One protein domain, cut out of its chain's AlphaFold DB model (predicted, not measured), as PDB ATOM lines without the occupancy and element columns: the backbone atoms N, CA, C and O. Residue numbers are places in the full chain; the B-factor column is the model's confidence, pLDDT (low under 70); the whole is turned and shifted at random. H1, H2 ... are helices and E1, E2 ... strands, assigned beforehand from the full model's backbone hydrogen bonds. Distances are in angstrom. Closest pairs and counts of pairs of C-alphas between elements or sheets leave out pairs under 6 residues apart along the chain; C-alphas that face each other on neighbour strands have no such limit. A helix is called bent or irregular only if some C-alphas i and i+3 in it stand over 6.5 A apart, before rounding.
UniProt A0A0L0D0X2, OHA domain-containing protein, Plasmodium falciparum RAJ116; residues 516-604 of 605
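This is residues 516 to 604 of the 605 residues of the protein "OHA domain-containing protein" of Plasmodium falciparum RAJ116 (UniProt A0A0L0D0X2). A small two-stranded hairpin, E1 and E2, closes one end of an elongated body of helices, while the first stretch, residues 516 to 530, winds with no named element at the other end. Between these ends the two longer helices, H1 and H2, stand about perpendicular to each other on one side of the body, and two short helices, H3 and H4, lie on the other side. The sheet has the order E1 - E2 and is antiparallel, and residues 549 to 550, in the link from H1 to H2, add a short antiparallel pairing to E2. The printed part has 89 residues with four named helices and two named strands, in the order H1 H2 H3 H4 E1 E2; its class is mostly helix, though under half of the residues, 41 of 89, are in named elements. The whole is compact, with a radius of gyration of the C-alphas of 12.3 A, and spans 38 by 23 by 22 A.

The sheet is made of E1, residues 589 to 591, and E2, residues 597 to 600, the longest strand, 10.2 A from first to last C-alpha. C-alpha 600, where E2 ends, is at (21.126, 41.099, -26.995). The longest helix is H1, residues 531 to 544, 19.9 A from its C-alpha 531 at (34.171, 36.330, -17.549) to its C-alpha 544 at (25.200, 50.379, -28.465). H2, residues 551 to 562, measures 17.0 A. H2 is irregular: C-alphas 552 and 555 are 7.1 A apart, against about 5 A in a regular helix. H3 holds residues 568 to 571 and measures 5.6 A; H4 holds residues 576 to 579 and measures 5.3 A.

E1 and E2 form a hairpin over a tight link, antiparallel, with 156 degrees between their directions. C-alphas 590 and 599 face each other at 5.3 A. N 590 and O 599 are within hydrogen-bond range at 3.0 A, as are N 599 and O 590 at 2.9 A. H1 and E2 have 4 pairs of C-alphas within 8 A, the closest being those of Leu 542 and Ser 600, 5.7 A apart. H2 and E2 have 2 such pairs, the closest being those of Ile 551 and Ile 597, 5.7 A apart. H1 and H2 only just touch, with 3 pairs of C-alphas within 8 A, made by residues 537 to 541 of H1 and 557 to 558 of H2 alone. Their closest C-alphas, of Tyr 537 and Leu 558, are 7.4 A apart, and their lines are about perpendicular at 87 degrees, the line of H2 being a rough one. H3 and H4 only just touch, also with 3 pairs within 8 A, the closest C-alphas being those of Glu 568 and Leu 576, 5.8 A apart. H2 and H4 are close but not clearly touching, with C-alphas 551 and 577 closest at 7.1 A. H1 and H4 are apart. In H1 every O i to N i+4 pair is within hydrogen-bond range, in H2 6 of 8 are, and H3 and H4 are too short for such a pair; the one O i to N i+3 pair is within range in H3 but not in H4.

The two C-alphas farthest apart, those of Glu 521 and Ser 604, are 37.9 A apart. The printed part, residues 516 to 604, has no cut. The links H2 to H3, H3 to H4 and E1 to E2 are tight, those from H1 to H2 and from H4 to E1 are short, and no link is long. The mean pLDDT of the printed part is 87.9; residues 519 to 522 and 603 to 604 are under 70.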
ATOM      1  N   ILE A 516      45.653  30.429 -21.478       85.62
ATOM      2  CA  ILE A 516      46.635  31.512 -21.710       85.62
ATOM      3  C   ILE A 516      46.385  32.306 -23.002       85.62
ATOM      4  O   ILE A 516      45.691  31.860 -23.919       85.62
ATOM      5  N   ILE A 517      46.977  33.499 -23.093       83.88
ATOM      6  CA  ILE A 517      46.823  34.416 -24.230       83.88
ATOM      7  C   ILE A 517      47.551  33.875 -25.473       83.88
ATOM      8  O   ILE A 517      48.770  33.731 -25.489       83.88
ATOM      9  N   ASN A 518      46.812  33.654 -26.564       71.50
ATOM     10  CA  ASN A 518      47.365  33.420 -27.901       71.50
ATOM     11  C   ASN A 518      47.873  34.737 -28.525       71.50
ATOM     12  O   ASN A 518      47.241  35.316 -29.413       71.50
ATOM     13  N   GLY A 519      49.018  35.219 -28.047       66.00
ATOM     14  CA  GLY A 519      49.703  36.409 -28.550       66.00
ATOM     15  C   GLY A 519      50.869  36.798 -27.644       66.00
ATOM     16  O   GLY A 519      50.818  36.560 -26.443       66.00
ATOM     17  N   GLY A 520      51.924  37.393 -28.210       60.41
ATOM     18  CA  GLY A 520      53.076  37.839 -27.420       60.41
ATOM     19  C   GLY A 520      52.691  38.891 -26.372       60.41
ATOM     20  O   GLY A 520      51.829  39.730 -26.631       60.41
ATOM     21  N   GLU A 521      53.387  38.873 -25.233       59.62
ATOM     22  CA  GLU A 521      53.097  39.537 -23.939       59.62
ATOM     23  C   GLU A 521      52.929  41.072 -23.963       59.62
ATOM     24  O   GLU A 521      52.714  41.720 -22.940       59.62
ATOM     25  N   LYS A 522      53.012  41.704 -25.133       65.50
ATOM     26  CA  LYS A 522      52.848  43.150 -25.269       65.50
ATOM     27  C   LYS A 522      51.381  43.520 -25.061       65.50
ATOM     28  O   LYS A 522      50.538  43.234 -25.915       65.50
ATOM     29  N   ASN A 523      51.122  44.280 -23.997       73.56
ATOM     30  CA  ASN A 523      49.811  44.793 -23.579       73.56
ATOM     31  C   ASN A 523      48.865  43.745 -22.945       73.56
ATOM     32  O   ASN A 523      47.675  43.751 -23.262       73.56
ATOM     33  N   VAL A 524      49.352  42.876 -22.043       79.44
ATOM     34  CA  VAL A 524      48.498  41.949 -21.253       79.44
ATOM     35  C   VAL A 524      47.325  42.678 -20.576       79.44
ATOM     36  O   VAL A 524      46.192  42.223 -20.675       79.44
ATOM     37  N   GLU A 525      47.565  43.861 -20.007       83.31
ATOM     38  CA  GLU A 525      46.559  44.749 -19.386       83.31
ATOM     39  C   GLU A 525      45.353  45.068 -20.293       83.31
ATOM     40  O   GLU A 525      44.220  45.239 -19.829       83.31
ATOM     41  N   ASN A 526      45.583  45.127 -21.608       89.69
ATOM     42  CA  ASN A 526      44.556  45.408 -22.608       89.69
ATOM     43  C   ASN A 526      43.807  44.145 -23.061       89.69
ATOM     44  O   ASN A 526      42.924  44.255 -23.910       89.69
ATOM     45  N   TYR A 527      44.105  42.958 -22.530       90.25
ATOM     46  CA  TYR A 527      43.261  41.782 -22.732       90.25
ATOM     47  C   TYR A 527      42.153  41.695 -21.678       90.25
ATOM     48  O   TYR A 527      42.282  42.200 -20.565       90.25
ATOM     49  N   ILE A 528      41.041  41.070 -22.065       91.44
ATOM     50  CA  ILE A 528      39.945  40.709 -21.165       91.44
ATOM     51  C   ILE A 528      40.314  39.377 -20.509       91.44
ATOM     52  O   ILE A 528      40.437  38.374 -21.216       91.44
ATOM     53  N   MET A 529      40.518  39.378 -19.191       90.56
ATOM     54  CA  MET A 529      41.059  38.228 -18.442       90.56
ATOM     55  C   MET A 529      39.996  37.433 -17.681       90.56
ATOM     56  O   MET A 529      40.264  36.319 -17.244       90.56
ATOM     57  N   THR A 530      38.796  37.990 -17.499       91.56
ATOM     58  CA  THR A 530      37.743  37.373 -16.677       91.56
ATOM     59  C   THR A 530      36.389  37.381 -17.375       91.56
ATOM     60  O   THR A 530      36.087  38.245 -18.204       91.56
ATOM     61  N   ILE A 531      35.533  36.422 -17.011       91.00
ATOM     62  CA  ILE A 531      34.171  36.330 -17.549       91.00
ATOM     63  C   ILE A 531      33.304  37.520 -17.114       91.00
ATOM     64  O   ILE A 531      32.495  38.008 -17.895       91.00
ATOM     65  N   THR A 532      33.523  38.074 -15.920       93.06
ATOM     66  CA  THR A 532      32.839  39.281 -15.425       93.06
ATOM     67  C   THR A 532      33.208  40.530 -16.230       93.06
ATOM     68  O   THR A 532      32.325  41.301 -16.612       93.06
ATOM     69  N   GLU A 533      34.488  40.706 -16.567       94.06
ATOM     70  CA  GLU A 533      34.958  41.765 -17.465       94.06
ATOM     71  C   GLU A 533      34.387  41.594 -18.887       94.06
ATOM     72  O   GLU A 533      33.915  42.562 -19.493       94.06
ATOM     73  N   LEU A 534      34.337  40.359 -19.400       94.19
ATOM     74  CA  LEU A 534      33.729  40.063 -20.699       94.19
ATOM     75  C   LEU A 534      32.228  40.394 -20.716       94.19
ATOM     76  O   LEU A 534      31.777  41.128 -21.599       94.19
ATOM     77  N   ARG A 535      31.468  39.933 -19.713       93.94
ATOM     78  CA  ARG A 535      30.041  40.254 -19.507       93.94
ATOM     79  C   ARG A 535      29.801  41.765 -19.479       93.94
ATOM     80  O   ARG A 535      28.836  42.245 -20.082       93.94
ATOM     81  N   HIS A 536      30.680  42.529 -18.826       93.56
ATOM     82  CA  HIS A 536      30.598  43.990 -18.743       93.56
ATOM     83  C   HIS A 536      30.757  44.667 -20.115       93.56
ATOM     84  O   HIS A 536      29.926  45.499 -20.497       93.56
ATOM     85  N   TYR A 537      31.785  44.305 -20.888       94.31
ATOM     86  CA  TYR A 537      32.004  44.897 -22.212       94.31
ATOM     87  C   TYR A 537      31.005  44.404 -23.269       94.31
ATOM     88  O   TYR A 537      30.600  45.201 -24.119       94.31
ATOM     89  N   MET A 538      30.535  43.154 -23.196       93.81
ATOM     90  CA  MET A 538      29.469  42.641 -24.069       93.81
ATOM     91  C   MET A 538      28.149  43.391 -23.855       93.81
ATOM     92  O   MET A 538      27.571  43.875 -24.827       93.81
ATOM     93  N   ASN A 539      27.735  43.606 -22.600       92.12
ATOM     94  CA  ASN A 539      26.578  44.452 -22.272       92.12
ATOM     95  C   ASN A 539      26.695  45.861 -22.876       92.12
ATOM     96  O   ASN A 539      25.738  46.375 -23.457       92.12
ATOM     97  N   LYS A 540      27.872  46.493 -22.762       92.25
ATOM     98  CA  LYS A 540      28.118  47.829 -23.330       92.25
ATOM     99  C   LYS A 540      28.110  47.835 -24.864       92.25
ATOM    100  O   LYS A 540      27.626  48.799 -25.450       92.25
ATOM    101  N   LEU A 541      28.613  46.785 -25.522       93.12
ATOM    102  CA  LEU A 541      28.556  46.669 -26.984       93.12
ATOM    103  C   LEU A 541      27.130  46.468 -27.498       93.12
ATOM    104  O   LEU A 541      26.751  47.126 -28.463       93.12
ATOM    105  N   LEU A 542      26.352  45.578 -26.886       91.56
ATOM    106  CA  LEU A 542      25.019  45.223 -27.382       91.56
ATOM    107  C   LEU A 542      24.027  46.376 -27.188       91.56
ATOM    108  O   LEU A 542      23.363  46.760 -28.146       91.56
ATOM    109  N   LYS A 543      24.063  47.067 -26.039       89.94
ATOM    110  CA  LYS A 543      23.287  48.307 -25.824       89.94
ATOM    111  C   LYS A 543      23.604  49.420 -26.836       89.94
ATOM    112  O   LYS A 543      22.742  50.252 -27.106       89.94
ATOM    113  N   TYR A 544      24.816  49.441 -27.401       90.12
ATOM    114  CA  TYR A 544      25.200  50.379 -28.465       90.12
ATOM    115  C   TYR A 544      24.824  49.878 -29.875       90.12
ATOM    116  O   TYR A 544      24.566  50.677 -30.773       90.12
ATOM    117  N   TYR A 545      24.785  48.563 -30.087       90.19
ATOM    118  CA  TYR A 545      24.495  47.920 -31.369       90.19
ATOM    119  C   TYR A 545      23.224  47.059 -31.268       90.19
ATOM    120  O   TYR A 545      23.303  45.836 -31.345       90.19
ATOM    121  N   LYS A 546      22.057  47.710 -31.135       83.88
ATOM    122  CA  LYS A 546      20.731  47.072 -30.945       83.88
ATOM    123  C   LYS A 546      20.328  46.056 -32.029       83.88
ATOM    124  O   LYS A 546      19.577  45.132 -31.771       83.88
ATOM    125  N   GLY A 547      20.839  46.195 -33.255       84.19
ATOM    126  CA  GLY A 547      20.652  45.194 -34.321       84.19
ATOM    127  C   GLY A 547      21.559  43.957 -34.193       84.19
ATOM    128  O   GLY A 547      21.598  43.121 -35.095       84.19
ATOM    129  N   GLY A 548      22.345  43.865 -33.119       90.50
ATOM    130  CA  GLY A 548      23.469  42.947 -32.996       90.50
ATOM    131  C   GLY A 548      24.659  43.328 -33.881       90.50
ATOM    132  O   GLY A 548      24.784  44.451 -34.383       90.50
ATOM    133  N   PHE A 549      25.589  42.390 -34.053       92.62
ATOM    134  CA  PHE A 549      26.679  42.495 -35.027       92.62
ATOM    135  C   PHE A 549      27.316  41.150 -35.371       92.62
ATOM    136  O   PHE A 549      27.316  40.228 -34.563       92.62
ATOM    137  N   ASN A 550      27.925  41.048 -36.554       93.50
ATOM    138  CA  ASN A 550      28.633  39.834 -36.954       93.50
ATOM    139  C   ASN A 550      29.839  39.551 -36.032       93.50
ATOM    140  O   ASN A 550      30.653  40.448 -35.775       93.50
ATOM    141  N   ILE A 551      29.971  38.303 -35.574       92.06
ATOM    142  CA  ILE A 551      30.966  37.833 -34.590       92.06
ATOM    143  C   ILE A 551      32.401  38.187 -35.005       92.06
ATOM    144  O   ILE A 551      33.204  38.584 -34.160       92.06
ATOM    145  N   SER A 552      32.724  38.130 -36.303       91.44
ATOM    146  CA  SER A 552      34.052  38.500 -36.828       91.44
ATOM    147  C   SER A 552      34.473  39.931 -36.460       91.44
ATOM    148  O   SER A 552      35.661  40.218 -36.298       91.44
ATOM    149  N   THR A 553      33.506  40.832 -36.260       92.81
ATOM    150  CA  THR A 553      33.756  42.236 -35.915       92.81
ATOM    151  C   THR A 553      33.991  42.471 -34.422       92.81
ATOM    152  O   THR A 553      34.504  43.533 -34.067       92.81
ATOM    153  N   LEU A 554      33.683  41.508 -33.540       93.12
ATOM    154  CA  LEU A 554      33.732  41.673 -32.078       93.12
ATOM    155  C   LEU A 554      35.107  42.152 -31.587       93.12
ATOM    156  O   LEU A 554      35.195  43.158 -30.883       93.12
ATOM    157  N   LYS A 555      36.191  41.500 -32.028       92.44
ATOM    158  CA  LYS A 555      37.575  41.884 -31.689       92.44
ATOM    159  C   LYS A 555      37.905  43.327 -32.091       92.44
ATOM    160  O   LYS A 555      38.525  44.053 -31.317       92.44
ATOM    161  N   LYS A 556      37.443  43.769 -33.268       93.12
ATOM    162  CA  LYS A 556      37.605  45.152 -33.753       93.12
ATOM    163  C   LYS A 556      36.750  46.134 -32.942       93.12
ATOM    164  O   LYS A 556      37.217  47.219 -32.619       93.12
ATOM    165  N   LYS A 557      35.520  45.756 -32.578       94.00
ATOM    166  CA  LYS A 557      34.604  46.590 -31.784       94.00
ATOM    167  C   LYS A 557      35.100  46.814 -30.356       94.00
ATOM    168  O   LYS A 557      35.127  47.962 -29.926       94.00
ATOM    169  N   LEU A 558      35.542  45.764 -29.656       93.38
ATOM    170  CA  LEU A 558      36.131  45.875 -28.313       93.38
ATOM    171  C   LEU A 558      37.359  46.797 -28.318       93.38
ATOM    172  O   LEU A 558      37.421  47.744 -27.531       93.38
ATOM    173  N   LYS A 559      38.277  46.585 -29.272       92.31
ATOM    174  CA  LYS A 559      39.501  47.383 -29.390       92.31
ATOM    175  C   LYS A 559      39.200  48.852 -29.684       92.31
ATOM    176  O   LYS A 559      39.717  49.726 -29.001       92.31
ATOM    177  N   ASN A 560      38.315  49.127 -30.642       91.62
ATOM    178  CA  ASN A 560      37.991  50.497 -31.044       91.62
ATOM    179  C   ASN A 560      37.125  51.262 -30.024       91.62
ATOM    180  O   ASN A 560      37.123  52.488 -30.061       91.62
ATOM    181  N   ARG A 561      36.355  50.581 -29.159       91.81
ATOM    182  CA  ARG A 561      35.466  51.233 -28.172       91.81
ATOM    183  C   ARG A 561      36.059  51.347 -26.772       91.81
ATOM    184  O   ARG A 561      35.720  52.291 -26.069       91.81
ATOM    185  N   PHE A 562      36.892  50.390 -26.362       92.56
ATOM    186  CA  PHE A 562      37.339  50.253 -24.971       92.56
ATOM    187  C   PHE A 562      38.847  49.994 -24.829       92.56
ATOM    188  O   PHE A 562      39.302  49.703 -23.729       92.56
ATOM    189  N   ASN A 563      39.610  50.024 -25.931       91.38
ATOM    190  CA  ASN A 563      41.009  49.576 -26.018       91.38
ATOM    191  C   ASN A 563      41.257  48.113 -25.572       91.38
ATOM    192  O   ASN A 563      42.398  47.676 -25.444       91.38
ATOM    193  N   LYS A 564      40.190  47.328 -25.377       92.81
ATOM    194  CA  LYS A 564      40.250  45.956 -24.860       92.81
ATOM    195  C   LYS A 564      40.252  44.915 -25.977       92.81
ATOM    196  O   LYS A 564      39.657  45.105 -27.037       92.81
ATOM    197  N   GLN A 565      40.918  43.794 -25.739       91.69
ATOM    198  CA  GLN A 565      41.114  42.704 -26.690       91.69
ATOM    199  C   GLN A 565      40.631  41.389 -26.068       91.69
ATOM    200  O   GLN A 565      40.992  41.050 -24.947       91.69
ATOM    201  N   ILE A 566      39.814  40.631 -26.796       91.19
ATOM    202  CA  ILE A 566      39.385  39.294 -26.370       91.19
ATOM    203  C   ILE A 566      40.312  38.238 -26.974       91.19
ATOM    204  O   ILE A 566      40.648  38.309 -28.159       91.19
ATOM    205  N   CYS A 567      40.716  37.263 -26.163       90.50
ATOM    206  CA  CYS A 567      41.490  36.106 -26.592       90.50
ATOM    207  C   CYS A 567      40.748  34.837 -26.166       90.50
ATOM    208  O   CYS A 567      40.459  34.655 -24.990       90.50
ATOM    209  N   GLU A 568      40.406  33.981 -27.124       92.75
ATOM    210  CA  GLU A 568      39.522  32.828 -26.932       92.75
ATOM    211  C   GLU A 568      40.083  31.816 -25.930       92.75
ATOM    212  O   GLU A 568      39.351  31.278 -25.103       92.75
ATOM    213  N   SER A 569      41.398  31.610 -25.971       90.50
ATOM    214  CA  SER A 569      42.102  30.612 -25.171       90.50
ATOM    215  C   SER A 569      42.182  30.941 -23.683       90.50
ATOM    216  O   SER A 569      42.373  30.025 -22.893       90.50
ATOM    217  N   VAL A 570      41.972  32.205 -23.297       90.00
ATOM    218  CA  VAL A 570      41.784  32.624 -21.893       90.00
ATOM    219  C   VAL A 570      40.523  31.981 -21.309       90.00
ATOM    220  O   VAL A 570      40.505  31.559 -20.162       90.00
ATOM    221  N   PHE A 571      39.486  31.832 -22.136       90.50
ATOM    222  CA  PHE A 571      38.211  31.206 -21.786       90.50
ATOM    223  C   PHE A 571      38.177  29.719 -22.176       90.50
ATOM    224  O   PHE A 571      37.119  29.175 -22.482       90.50
ATOM    225  N   HIS A 572      39.350  29.080 -22.264       89.25
ATOM    226  CA  HIS A 572      39.551  27.698 -22.716       89.25
ATOM    227  C   HIS A 572      38.964  27.343 -24.103       89.25
ATOM    228  O   HIS A 572      38.889  26.172 -24.474       89.25
ATOM    229  N   CYS A 573      38.605  28.346 -24.911       88.94
ATOM    230  CA  CYS A 573      37.980  28.182 -26.223       88.94
ATOM    231  C   CYS A 573      38.996  28.291 -27.372       88.94
ATOM    232  O   CYS A 573      40.048  28.922 -27.249       88.94
ATOM    233  N   ILE A 574      38.656  27.726 -28.534       87.56
ATOM    234  CA  ILE A 574      39.482  27.795 -29.754       87.56
ATOM    235  C   ILE A 574      38.900  28.810 -30.748       87.56
ATOM    236  O   ILE A 574      39.642  29.438 -31.508       87.56
ATOM    237  N   LYS A 575      37.574  28.992 -30.750       89.44
ATOM    238  CA  LYS A 575      36.841  29.891 -31.653       89.44
ATOM    239  C   LYS A 575      36.038  30.925 -30.876       89.44
ATOM    240  O   LYS A 575      35.434  30.627 -29.853       89.44
ATOM    241  N   LEU A 576      35.929  32.129 -31.436       90.12
ATOM    242  CA  LEU A 576      35.212  33.245 -30.810       90.12
ATOM    243  C   LEU A 576      33.716  32.965 -30.586       90.12
ATOM    244  O   LEU A 576      33.104  33.559 -29.708       90.12
ATOM    245  N   ILE A 577      33.144  32.047 -31.370       91.50
ATOM    246  CA  ILE A 577      31.758  31.595 -31.222       91.50
ATOM    247  C   ILE A 577      31.560  30.683 -30.005       91.50
ATOM    248  O   ILE A 577      30.526  30.772 -29.365       91.50
ATOM    249  N   GLU A 578      32.572  29.884 -29.645       91.00
ATOM    250  CA  GLU A 578      32.544  29.002 -28.472       91.00
ATOM    251  C   GLU A 578      32.534  29.860 -27.192       91.00
ATOM    252  O   GLU A 578      31.719  29.630 -26.304       91.00
ATOM    253  N   VAL A 579      33.321  30.949 -27.165       91.31
ATOM    254  CA  VAL A 579      33.309  31.942 -26.069       91.31
ATOM    255  C   VAL A 579      31.930  32.586 -25.894       91.31
ATOM    256  O   VAL A 579      31.478  32.781 -24.775       91.31
ATOM    257  N   LEU A 580      31.240  32.916 -26.989       91.56
ATOM    258  CA  LEU A 580      29.902  33.527 -26.948       91.56
ATOM    259  C   LEU A 580      28.773  32.524 -26.642       91.56
ATOM    260  O   LEU A 580      27.623  32.933 -26.525       91.56
ATOM    261  N   GLN A 581      29.089  31.231 -26.525       90.94
ATOM    262  CA  GLN A 581      28.151  30.159 -26.175       90.94
ATOM    263  C   GLN A 581      28.368  29.619 -24.746       90.94
ATOM    264  O   GLN A 581      27.634  28.724 -24.318       90.94
ATOM    265  N   LEU A 582      29.333  30.184 -24.006       91.69
ATOM    266  CA  LEU A 582      29.537  29.950 -22.574       91.69
ATOM    267  C   LEU A 582      28.261  30.236 -21.776       91.69
ATOM    268  O   LEU A 582      27.486  31.136 -22.109       91.69
ATOM    269  N   GLU A 583      28.042  29.469 -20.711       89.06
ATOM    270  CA  GLU A 583      26.794  29.510 -19.941       89.06
ATOM    271  C   GLU A 583      26.600  30.873 -19.275       89.06
ATOM    272  O   GLU A 583      25.507  31.437 -19.283       89.06
ATOM    273  N   GLU A 584      27.710  31.456 -18.836       89.94
ATOM    274  CA  GLU A 584      27.855  32.766 -18.211       89.94
ATOM    275  C   GLU A 584      27.710  33.947 -19.193       89.94
ATOM    276  O   GLU A 584      28.059  35.079 -18.849       89.94
ATOM    277  N   LEU A 585      27.233  33.711 -20.421       89.81
ATOM    278  CA  LEU A 585      26.871  34.745 -21.402       89.81
ATOM    279  C   LEU A 585      25.480  34.541 -22.034       89.81
ATOM    280  O   LEU A 585      24.995  35.459 -22.703       89.81
ATOM    281  N   LYS A 586      24.813  33.399 -21.796       88.75
ATOM    282  CA  LYS A 586      23.490  33.057 -22.369       88.75
ATOM    283  C   LYS A 586      22.366  34.015 -21.944       88.75
ATOM    284  O   LYS A 586      21.365  34.124 -22.641       88.75
ATOM    285  N   ASP A 587      22.533  34.707 -20.820       88.44
ATOM    286  CA  ASP A 587      21.629  35.735 -20.280       88.44
ATOM    287  C   ASP A 587      21.841  37.132 -20.894       88.44
ATOM    288  O   ASP A 587      20.973  37.995 -20.782       88.44
ATOM    289  N   ILE A 588      22.989  37.371 -21.537       89.25
ATOM    290  CA  ILE A 588      23.340  38.664 -22.144       89.25
ATOM    291  C   ILE A 588      23.171  38.620 -23.657       89.25
ATOM    292  O   ILE A 588      22.684  39.591 -24.242       89.25
ATOM    293  N   CYS A 589      23.596  37.535 -24.309       90.38
ATOM    294  CA  CYS A 589      23.639  37.484 -25.762       90.38
ATOM    295  C   CYS A 589      23.157  36.172 -26.381       90.38
ATOM    296  O   CYS A 589      23.500  35.083 -25.928       90.38
ATOM    297  N   VAL A 590      22.439  36.308 -27.497       91.12
ATOM    298  CA  VAL A 590      22.051  35.203 -28.380       91.12
ATOM    299  C   VAL A 590      22.975  35.197 -29.595       91.12
ATOM    300  O   VAL A 590      23.276  36.249 -30.166       91.12
ATOM    301  N   VAL A 591      23.429  34.007 -29.992       91.00
ATOM    302  CA  VAL A 591      24.270  33.784 -31.173       91.00
ATOM    303  C   VAL A 591      23.447  33.119 -32.267       91.00
ATOM    304  O   VAL A 591      23.093  31.947 -32.164       91.00
ATOM    305  N   ASP A 592      23.205  33.856 -33.345       88.94
ATOM    306  CA  ASP A 592      22.657  33.317 -34.583       88.94
ATOM    307  C   ASP A 592      23.732  32.472 -35.289       88.94
ATOM    308  O   ASP A 592      24.838  32.939 -35.600       88.94
ATOM    309  N   MET A 593      23.424  31.195 -35.513       84.94
ATOM    310  CA  MET A 593      24.352  30.230 -36.099       84.94
ATOM    311  C   MET A 593      24.381  30.245 -37.630       84.94
ATOM    312  O   MET A 593      25.332  29.698 -38.195       84.94
ATOM    313  N   GLU A 594      23.445  30.907 -38.295       85.50
ATOM    314  CA  GLU A 594      23.386  31.020 -39.753       85.50
ATOM    315  C   GLU A 594      24.026  32.338 -40.193       85.50
ATOM    316  O   GLU A 594      25.082  32.337 -40.834       85.50
ATOM    317  N   THR A 595      23.486  33.471 -39.733       87.38
ATOM    318  CA  THR A 595      23.981  34.816 -40.087       87.38
ATOM    319  C   THR A 595      25.297  35.179 -39.383       87.38
ATOM    320  O   THR A 595      25.981  36.141 -39.758       87.38
ATOM    321  N   LYS A 596      25.680  34.405 -38.354       90.12
ATOM    322  CA  LYS A 596      26.837  34.651 -37.473       90.12
ATOM    323  C   LYS A 596      26.798  36.028 -36.808       90.12
ATOM    324  O   LYS A 596      27.842  36.660 -36.613       90.12
ATOM    325  N   ILE A 597      25.600  36.481 -36.446       91.50
ATOM    326  CA  ILE A 597      25.340  37.702 -35.679       91.50
ATOM    327  C   ILE A 597      25.186  37.354 -34.192       91.50
ATOM    328  O   ILE A 597      24.540  36.374 -33.835       91.50
ATOM    329  N   VAL A 598      25.767  38.173 -33.314       92.56
ATOM    330  CA  VAL A 598      25.467  38.178 -31.876       92.56
ATOM    331  C   VAL A 598      24.541  39.356 -31.555       92.56
ATOM    332  O   VAL A 598      24.829  40.486 -31.960       92.56
ATOM    333  N   LYS A 599      23.425  39.092 -30.866       91.75
ATOM    334  CA  LYS A 599      22.378  40.058 -30.464       91.75
ATOM    335  C   LYS A 599      22.231  40.095 -28.940       91.75
ATOM    336  O   LYS A 599      22.714  39.188 -28.265       91.75
ATOM    337  N   SER A 600      21.568  41.118 -28.397       89.44
ATOM    338  CA  SER A 600      21.126  41.099 -26.995       89.44
ATOM    339  C   SER A 600      19.995  40.086 -26.816       89.44
ATOM    340  O   SER A 600      19.159  39.941 -27.711       89.44
ATOM    341  N   VAL A 601      19.906  39.446 -25.648       85.62
ATOM    342  CA  VAL A 601      18.708  38.667 -25.269       85.62
ATOM    343  C   VAL A 601      17.461  39.562 -25.256       85.62
ATOM    344  O   VAL A 601      16.410  39.144 -25.727       85.62
ATOM    345  N   THR A 602      17.598  40.826 -24.833       75.81
ATOM    346  CA  THR A 602      16.512  41.831 -24.840       75.81
ATOM    347  C   THR A 602      16.011  42.223 -26.226       75.81
ATOM    348  O   THR A 602      14.948  42.817 -26.328       75.81
ATOM    349  N   ASP A 603      16.794  41.936 -27.269       60.03
ATOM    350  CA  ASP A 603      16.503  42.299 -28.660       60.03
ATOM    351  C   ASP A 603      16.175  41.026 -29.483       60.03
ATOM    352  O   ASP A 603      16.262  41.015 -30.713       60.03
ATOM    353  N   SER A 604      15.886  39.925 -28.773       54.78
ATOM    354  CA  SER A 604      15.570  38.583 -29.290       54.78
ATOM    355  C   SER A 604      14.256  38.020 -28.710       54.78
ATOM    356  O   SER A 604      13.941  36.855 -28.949       54.78
TER     357      SER A 604